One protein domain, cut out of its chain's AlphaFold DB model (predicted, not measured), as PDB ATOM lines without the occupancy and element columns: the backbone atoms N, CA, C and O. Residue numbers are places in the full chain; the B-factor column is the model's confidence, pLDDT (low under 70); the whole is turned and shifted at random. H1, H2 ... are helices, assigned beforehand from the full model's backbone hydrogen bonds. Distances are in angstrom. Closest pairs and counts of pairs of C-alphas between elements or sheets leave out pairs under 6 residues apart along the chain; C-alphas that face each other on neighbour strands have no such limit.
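This is residues 9 to 69 of the 82 residues of an uncharacterized protein of Anabaena sp. LE011-02 (UniProt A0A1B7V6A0). A long unnamed stretch, residues 9 to 26, makes a wide loop before two helices, H1 and the longer H2, which cross steeply. Residues 14 to 19 of that loop stick out, and so do residues 63 to 69 of H2. The printed part has 61 residues with two named helices, H1 then H2, and no named strand; the class is all helix. The whole is loose, with a radius of gyration of the C-alphas of 13.6 A, and flat, spanning 40 by 31 by 14 A.

H1, residues 27 to 39, begins at C-alpha 27 (10.184, 25.639, -18.263) and is 18.3 A long from first to last C-alpha. H2, residues 47 to 69, is 33.4 A long and ends at C-alpha 69 (7.652, 13.362, -27.879).

H1 and H2 touch, their closest C-alphas, those of Ala 32 and Ser 54, 4.9 A apart. They run opposite ways at a steep tilt of 53 degrees. In H1 and H2 every O i to N i+4 pair is within hydrogen-bond range.

The C-alphas farthest apart, of Ala 14 and Glu 44, are 40.6 A apart. The printed part has no cut, and the link from H1 to H2 is short. The model's pLDDT is under 70 at residues 11 to 23, 43 to 44 and 68 to 69.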
ATOM      1  N   ALA A   9       8.441  24.532 -14.418       77.38
ATOM      2  CA  ALA A   9       9.547  23.585 -14.449       77.38
ATOM      3  C   ALA A   9       9.567  22.691 -13.198       77.38
ATOM      4  O   ALA A   9       9.893  21.508 -13.277       77.38
ATOM      5  N   TYR A  10       9.156  23.251 -12.055       71.25
ATOM      6  CA  TYR A  10       8.999  22.544 -10.786       71.25
ATOM      7  C   TYR A  10       7.657  22.904 -10.121       71.25
ATOM      8  O   TYR A  10       7.238  24.062 -10.197       71.25
ATOM      9  N   PRO A  11       6.987  21.965  -9.424       65.12
ATOM     10  CA  PRO A  11       5.755  22.251  -8.685       65.12
ATOM     11  C   PRO A  11       5.960  23.342  -7.618       65.12
ATOM     12  O   PRO A  11       6.977  23.345  -6.923       65.12
ATOM     13  N   MET A  12       4.977  24.235  -7.430       61.12
ATOM     14  CA  MET A  12       5.050  25.298  -6.406       61.12
ATOM     15  C   MET A  12       4.932  24.790  -4.949       61.12
ATOM     16  O   MET A  12       5.317  25.505  -4.028       61.12
ATOM     17  N   TYR A  13       4.448  23.565  -4.717       57.31
ATOM     18  CA  TYR A  13       4.200  22.971  -3.390       57.31
ATOM     19  C   TYR A  13       4.509  21.458  -3.456       57.31
ATOM     20  O   TYR A  13       4.209  20.848  -4.475       57.31
ATOM     21  N   ALA A  14       5.077  20.740  -2.480       51.53
ATOM     22  CA  ALA A  14       5.581  21.022  -1.136       51.53
ATOM     23  C   ALA A  14       6.664  19.961  -0.793       51.53
ATOM     24  O   ALA A  14       6.664  18.876  -1.369       51.53
ATOM     25  N   ASN A  15       7.555  20.254   0.163       55.75
ATOM     26  CA  ASN A  15       8.597  19.362   0.730       55.75
ATOM     27  C   ASN A  15       9.904  19.158  -0.050       55.75
ATOM     28  O   ASN A  15      10.661  18.240   0.257       55.75
ATOM     29  N   LEU A  16      10.241  20.030  -0.996       54.72
ATOM     30  CA  LEU A  16      11.604  20.065  -1.530       54.72
ATOM     31  C   LEU A  16      12.502  20.954  -0.648       54.72
ATOM     32  O   LEU A  16      12.003  21.927  -0.069       54.72
ATOM     33  N   PRO A  17      13.808  20.651  -0.517       59.03
ATOM     34  CA  PRO A  17      14.742  21.452   0.273       59.03
ATOM     35  C   PRO A  17      14.687  22.929  -0.144       59.03
ATOM     36  O   PRO A  17      14.492  23.256  -1.318       59.03
ATOM     37  N   GLN A  18      14.804  23.837   0.829       56.25
ATOM     38  CA  GLN A  18      14.583  25.286   0.665       56.25
ATOM     39  C   GLN A  18      15.544  25.990  -0.317       56.25
ATOM     40  O   GLN A  18      15.342  27.160  -0.614       56.25
ATOM     41  N   ASN A  19      16.523  25.281  -0.886       56.88
ATOM     42  CA  ASN A  19      17.588  25.853  -1.720       56.88
ATOM     43  C   ASN A  19      17.366  25.719  -3.238       56.88
ATOM     44  O   ASN A  19      18.307  25.885  -4.008       56.88
ATOM     45  N   ILE A  20      16.154  25.401  -3.702       59.12
ATOM     46  CA  ILE A  20      15.887  25.364  -5.150       59.12
ATOM     47  C   ILE A  20      15.545  26.785  -5.608       59.12
ATOM     48  O   ILE A  20      14.396  27.213  -5.505       59.12
ATOM     49  N   HIS A  21      16.549  27.513  -6.106       61.94
ATOM     50  CA  HIS A  21      16.416  28.874  -6.653       61.94
ATOM     51  C   HIS A  21      15.466  28.968  -7.865       61.94
ATOM     52  O   HIS A  21      15.069  30.058  -8.258       61.94
ATOM     53  N   SER A  22      15.056  27.824  -8.412       61.44
ATOM     54  CA  SER A  22      14.240  27.685  -9.622       61.44
ATOM     55  C   SER A  22      12.733  27.522  -9.368       61.44
ATOM     56  O   SER A  22      11.985  27.151 -10.276       61.44
ATOM     57  N   ARG A  23      12.261  27.713  -8.128       68.19
ATOM     58  CA  ARG A  23      10.835  27.556  -7.784       68.19
ATOM     59  C   ARG A  23       9.970  28.594  -8.490       68.19
ATOM     60  O   ARG A  23      10.297  29.773  -8.499       68.19
ATOM     61  N   GLY A  24       8.828  28.145  -9.010       72.69
ATOM     62  CA  GLY A  24       7.857  29.021  -9.666       72.69
ATOM     63  C   GLY A  24       8.265  29.488 -11.064       72.69
ATOM     64  O   GLY A  24       7.456  30.147 -11.706       72.69
ATOM     65  N   LEU A  25       9.457  29.119 -11.545       82.75
ATOM     66  CA  LEU A  25       9.861  29.370 -12.922       82.75
ATOM     67  C   LEU A  25       9.097  28.456 -13.876       82.75
ATOM     68  O   LEU A  25       8.908  27.258 -13.624       82.75
ATOM     69  N   THR A  26       8.704  29.022 -15.005       88.06
ATOM     70  CA  THR A  26       8.278  28.267 -16.179       88.06
ATOM     71  C   THR A  26       9.453  27.475 -16.763       88.06
ATOM     72  O   THR A  26      10.623  27.789 -16.530       88.06
ATOM     73  N   LYS A  27       9.167  26.434 -17.550       83.94
ATOM     74  CA  LYS A  27      10.184  25.639 -18.263       83.94
ATOM     75  C   LYS A  27      11.055  26.525 -19.146       83.94
ATOM     76  O   LYS A  27      12.272  26.364 -19.157       83.94
ATOM     77  N   ARG A  28      10.439  27.496 -19.825       89.81
ATOM     78  CA  ARG A  28      11.141  28.493 -20.637       89.81
ATOM     79  C   ARG A  28      12.132  29.316 -19.818       89.81
ATOM     80  O   ARG A  28      13.283  29.450 -20.219       89.81
ATOM     81  N   GLU A  29      11.704  29.835 -18.670       88.94
ATOM     82  CA  GLU A  29      12.560  30.638 -17.787       88.94
ATOM     83  C   GLU A  29      13.696  29.816 -17.183       88.94
ATOM     84  O   GLU A  29      14.823  30.302 -17.110       88.94
ATOM     85  N   LEU A  30      13.429  28.564 -16.803       89.25
ATOM     86  CA  LEU A  30      14.472  27.670 -16.313       89.25
ATOM     87  C   LEU A  30      15.527  27.404 -17.391       89.25
ATOM     88  O   LEU A  30      16.715  27.566 -17.130       89.25
ATOM     89  N   PHE A  31      15.112  27.037 -18.608       89.81
ATOM     90  CA  PHE A  31      16.059  26.817 -19.702       89.81
ATOM     91  C   PHE A  31      16.858  28.080 -20.021       89.81
ATOM     92  O   PHE A  31      18.075  28.003 -20.170       89.81
ATOM     93  N   ALA A  32      16.206  29.243 -20.066       91.81
ATOM     94  CA  ALA A  32      16.895  30.506 -20.295       91.81
ATOM     95  C   ALA A  32      17.934  30.801 -19.196       91.81
ATOM     96  O   ALA A  32      19.039  31.231 -19.514       91.81
ATOM     97  N   LEU A  33      17.622  30.526 -17.925       90.00
ATOM     98  CA  LEU A  33      18.542  30.717 -16.799       90.00
ATOM     99  C   LEU A  33      19.772  29.800 -16.877       90.00
ATOM    100  O   LEU A  33      20.897  30.265 -16.677       90.00
ATOM    101  N   GLU A  34      19.576  28.516 -17.176       89.25
ATOM    102  CA  GLU A  34      20.667  27.538 -17.303       89.25
ATOM    103  C   GLU A  34      21.592  27.886 -18.481       89.25
ATOM    104  O   GLU A  34      22.817  27.877 -18.352       89.25
ATOM    105  N   ILE A  35      21.016  28.282 -19.622       90.50
ATOM    106  CA  ILE A  35      21.777  28.716 -20.801       90.50
ATOM    107  C   ILE A  35      22.556  29.994 -20.495       90.50
ATOM    108  O   ILE A  35      23.753  30.064 -20.769       90.50
ATOM    109  N   PHE A  36      21.905  30.984 -19.883       89.50
ATOM    110  CA  PHE A  36      22.550  32.236 -19.498       89.50
ATOM    111  C   PHE A  36      23.730  31.991 -18.549       89.50
ATOM    112  O   PHE A  36      24.807  32.555 -18.741       89.50
ATOM    113  N   SER A  37      23.558  31.089 -17.577       86.81
ATOM    114  CA  SER A  37      24.612  30.684 -16.638       86.81
ATOM    115  C   SER A  37      25.796  30.009 -17.338       86.81
ATOM    116  O   SER A  37      26.939  30.211 -16.938       86.81
ATOM    117  N   GLY A  38      25.553  29.254 -18.412       85.38
ATOM    118  CA  GLY A  38      26.614  28.685 -19.248       85.38
ATOM    119  C   GLY A  38      27.330  29.720 -20.125       85.38
ATOM    120  O   GLY A  38      28.537  29.616 -20.341       85.38
ATOM    121  N   LEU A  39      26.612  30.736 -20.615       84.12
ATOM    122  CA  LEU A  39      27.159  31.756 -21.516       84.12
ATOM    123  C   LEU A  39      27.939  32.864 -20.796       84.12
ATOM    124  O   LEU A  39      28.862  33.433 -21.380       84.12
ATOM    125  N   ILE A  40      27.619  33.162 -19.533       80.88
ATOM    126  CA  ILE A  40      28.295  34.223 -18.760       80.88
ATOM    127  C   ILE A  40      29.782  33.926 -18.491       80.88
ATOM    128  O   ILE A  40      30.533  34.812 -18.088       80.88
ATOM    129  N   ALA A  41      30.232  32.696 -18.761       73.69
ATOM    130  CA  ALA A  41      31.637  32.305 -18.717       73.69
ATOM    131  C   ALA A  41      32.497  32.941 -19.832       73.69
ATOM    132  O   ALA A  41      33.715  32.781 -19.805       73.69
ATOM    133  N   VAL A  42      31.894  33.652 -20.799       70.88
ATOM    134  CA  VAL A  42      32.596  34.326 -21.905       70.88
ATOM    135  C   VAL A  42      32.784  35.821 -21.590       70.88
ATOM    136  O   VAL A  42      31.814  36.589 -21.667       70.88
ATOM    137  N   PRO A  43      34.014  36.267 -21.253       61.38
ATOM    138  CA  PRO A  43      34.302  37.679 -21.017       61.38
ATOM    139  C   PRO A  43      34.026  38.506 -22.283       61.38
ATOM    140  O   PRO A  43      34.247  38.028 -23.389       61.38
ATOM    141  N   GLU A  44      33.577  39.752 -22.108       64.81
ATOM    142  CA  GLU A  44      33.326  40.759 -23.168       64.81
ATOM    143  C   GLU A  44      32.018  40.651 -23.968       64.81
ATOM    144  O   GLU A  44      31.761  41.464 -24.859       64.81
ATOM    145  N   THR A  45      31.121  39.733 -23.616       73.12
ATOM    146  CA  THR A  45      29.818  39.655 -24.291       73.12
ATOM    147  C   THR A  45      28.824  40.661 -23.702       73.12
ATOM    148  O   THR A  45      28.631  40.722 -22.487       73.12
ATOM    149  N   ASN A  46      28.163  41.453 -24.553       83.81
ATOM    150  CA  ASN A  46      27.127  42.402 -24.133       83.81
ATOM    151  C   ASN A  46      26.011  41.669 -23.348       83.81
ATOM    152  O   ASN A  46      25.366  40.789 -23.926       83.81
ATOM    153  N   PRO A  47      25.723  42.037 -22.081       82.62
ATOM    154  CA  PRO A  47      24.723  41.353 -21.259       82.62
ATOM    155  C   PRO A  47      23.335  41.262 -21.905       82.62
ATOM    156  O   PRO A  47      22.672  40.234 -21.801       82.62
ATOM    157  N   ASN A  48      22.909  42.292 -22.642       85.44
ATOM    158  CA  ASN A  48      21.615  42.278 -23.330       85.44
ATOM    159  C   ASN A  48      21.586  41.254 -24.474       85.44
ATOM    160  O   ASN A  48      20.567  40.602 -24.698       85.44
ATOM    161  N   ALA A  49      22.712  41.079 -25.171       85.75
ATOM    162  CA  ALA A  49      22.842  40.064 -26.214       85.75
ATOM    163  C   ALA A  49      22.810  38.650 -25.617       85.75
ATOM    164  O   ALA A  49      22.175  37.763 -26.186       85.75
ATOM    165  N   LEU A  50      23.424  38.451 -24.445       87.62
ATOM    166  CA  LEU A  50      23.366  37.184 -23.714       87.62
ATOM    167  C   LEU A  50      21.943  36.839 -23.266       87.62
ATOM    168  O   LEU A  50      21.517  35.698 -23.440       87.62
ATOM    169  N   ILE A  51      21.191  37.814 -22.745       88.31
ATOM    170  CA  ILE A  51      19.789  37.620 -22.343       88.31
ATOM    171  C   ILE A  51      18.947  37.188 -23.549       88.31
ATOM    172  O   ILE A  51      18.307  36.141 -23.494       88.31
ATOM    173  N   SER A  52      18.997  37.943 -24.655       90.38
ATOM    174  CA  SER A  52      18.234  37.611 -25.870       90.38
ATOM    175  C   SER A  52      18.600  36.230 -26.411       90.38
ATOM    176  O   SER A  52      17.723  35.422 -26.692       90.38
ATOM    177  N   THR A  53      19.900  35.926 -26.484       91.44
ATOM    178  CA  THR A  53      20.393  34.630 -26.974       91.44
ATOM    179  C   THR A  53      19.904  33.477 -26.101       91.44
ATOM    180  O   THR A  53      19.519  32.431 -26.616       91.44
ATOM    181  N   SER A  54      19.890  33.659 -24.780       91.50
ATOM    182  CA  SER A  54      19.465  32.614 -23.844       91.50
ATOM    183  C   SER A  54      17.979  32.295 -23.986       91.50
ATOM    184  O   SER A  54      17.594  31.128 -23.960       91.50
ATOM    185  N   VAL A  55      17.157  33.323 -24.196       92.94
ATOM    186  CA  VAL A  55      15.722  33.172 -24.448       92.94
ATOM    187  C   VAL A  55      15.470  32.470 -25.788       92.94
ATOM    188  O   VAL A  55      14.735  31.486 -25.830       92.94
ATOM    189  N   ASP A  56      16.140  32.901 -26.859       94.38
ATOM    190  CA  ASP A  56      15.985  32.298 -28.189       94.38
ATOM    191  C   ASP A  56      16.420  30.823 -28.218       94.38
ATOM    192  O   ASP A  56      15.816  29.987 -28.897       94.38
ATOM    193  N   LEU A  57      17.488  30.483 -27.492       93.75
ATOM    194  CA  LEU A  57      17.953  29.103 -27.366       93.75
ATOM    195  C   LEU A  57      16.995  28.254 -26.524       93.75
ATOM    196  O   LEU A  57      16.757  27.101 -26.883       93.75
ATOM    197  N   ALA A  58      16.414  28.808 -25.457       94.00
ATOM    198  CA  ALA A  58      15.392  28.123 -24.669       94.00
ATOM    199  C   ALA A  58      14.170  27.758 -25.529       94.00
ATOM    200  O   ALA A  58      13.723  26.610 -25.498       94.00
ATOM    201  N   ASP A  59      13.691  28.691 -26.356       92.50
ATOM    202  CA  ASP A  59      12.557  28.458 -27.257       92.50
ATOM    203  C   ASP A  59      12.867  27.351 -28.285       92.50
ATOM    204  O   ASP A  59      12.071  26.427 -28.473       92.50
ATOM    205  N   LYS A  60      14.067  27.364 -28.882       92.62
ATOM    206  CA  LYS A  60      14.516  26.310 -29.813       92.62
ATOM    207  C   LYS A  60      14.632  24.940 -29.147       92.62
ATOM    208  O   LYS A  60      14.284  23.936 -29.765       92.62
ATOM    209  N   LEU A  61      15.132  24.877 -27.914       89.69
ATOM    210  CA  LEU A  61      15.241  23.619 -27.173       89.69
ATOM    211  C   LEU A  61      13.862  23.036 -26.875       89.69
ATOM    212  O   LEU A  61      13.641  21.853 -27.127       89.69
ATOM    213  N   ILE A  62      12.928  23.865 -26.410       88.56
ATOM    214  CA  ILE A  62      11.543  23.450 -26.180       88.56
ATOM    215  C   ILE A  62      10.916  22.917 -27.474       88.56
ATOM    216  O   ILE A  62      10.322  21.840 -27.480       88.56
ATOM    217  N   GLU A  63      11.092  23.624 -28.592       89.50
ATOM    218  CA  GLU A  63      10.581  23.182 -29.891       89.50
ATOM    219  C   GLU A  63      11.153  21.809 -30.299       89.50
ATOM    220  O   GLU A  63      10.414  20.931 -30.742       89.50
ATOM    221  N   GLN A  64      12.461  21.593 -30.130       87.88
ATOM    222  CA  GLN A  64      13.115  20.317 -30.451       87.88
ATOM    223  C   GLN A  64      12.662  19.169 -29.536       87.88
ATOM    224  O   GLN A  64      12.432  18.051 -30.005       87.88
ATOM    225  N   LEU A  65      12.486  19.429 -28.240       84.25
ATOM    226  CA  LEU A  65      12.018  18.421 -27.287       84.25
ATOM    227  C   LEU A  65      10.567  18.011 -27.572       84.25
ATOM    228  O   LEU A  65      10.271  16.817 -27.631       84.25
ATOM    229  N   ASN A  66       9.694  18.976 -27.868       82.62
ATOM    230  CA  ASN A  66       8.312  18.707 -28.273       82.62
ATOM    231  C   ASN A  66       8.221  17.924 -29.597       82.62
ATOM    232  O   ASN A  66       7.323  17.103 -29.764       82.62
ATOM    233  N   LYS A  67       9.172  18.108 -30.525       82.31
ATOM    234  CA  LYS A  67       9.274  17.281 -31.746       82.31
ATOM    235  C   LYS A  67       9.671  15.831 -31.466       82.31
ATOM    236  O   LYS A  67       9.413  14.965 -32.294       82.31
ATOM    237  N   THR A  68      10.316  15.564 -30.334       61.00
ATOM    238  CA  THR A  68      10.798  14.224 -29.972       61.00
ATOM    239  C   THR A  68       9.707  13.403 -29.268       61.00
ATOM    240  O   THR A  68       9.655  12.185 -29.433       61.00
ATOM    241  N   GLU A  69       8.776  14.048 -28.548       55.03
ATOM    242  CA  GLU A  69       7.652  13.362 -27.879       55.03
ATOM    243  C   GLU A  69       6.664  12.682 -28.855       55.03
ATOM    244  O   GLU A  69       5.926  11.786 -28.449       55.03
TER     245      GLU A  69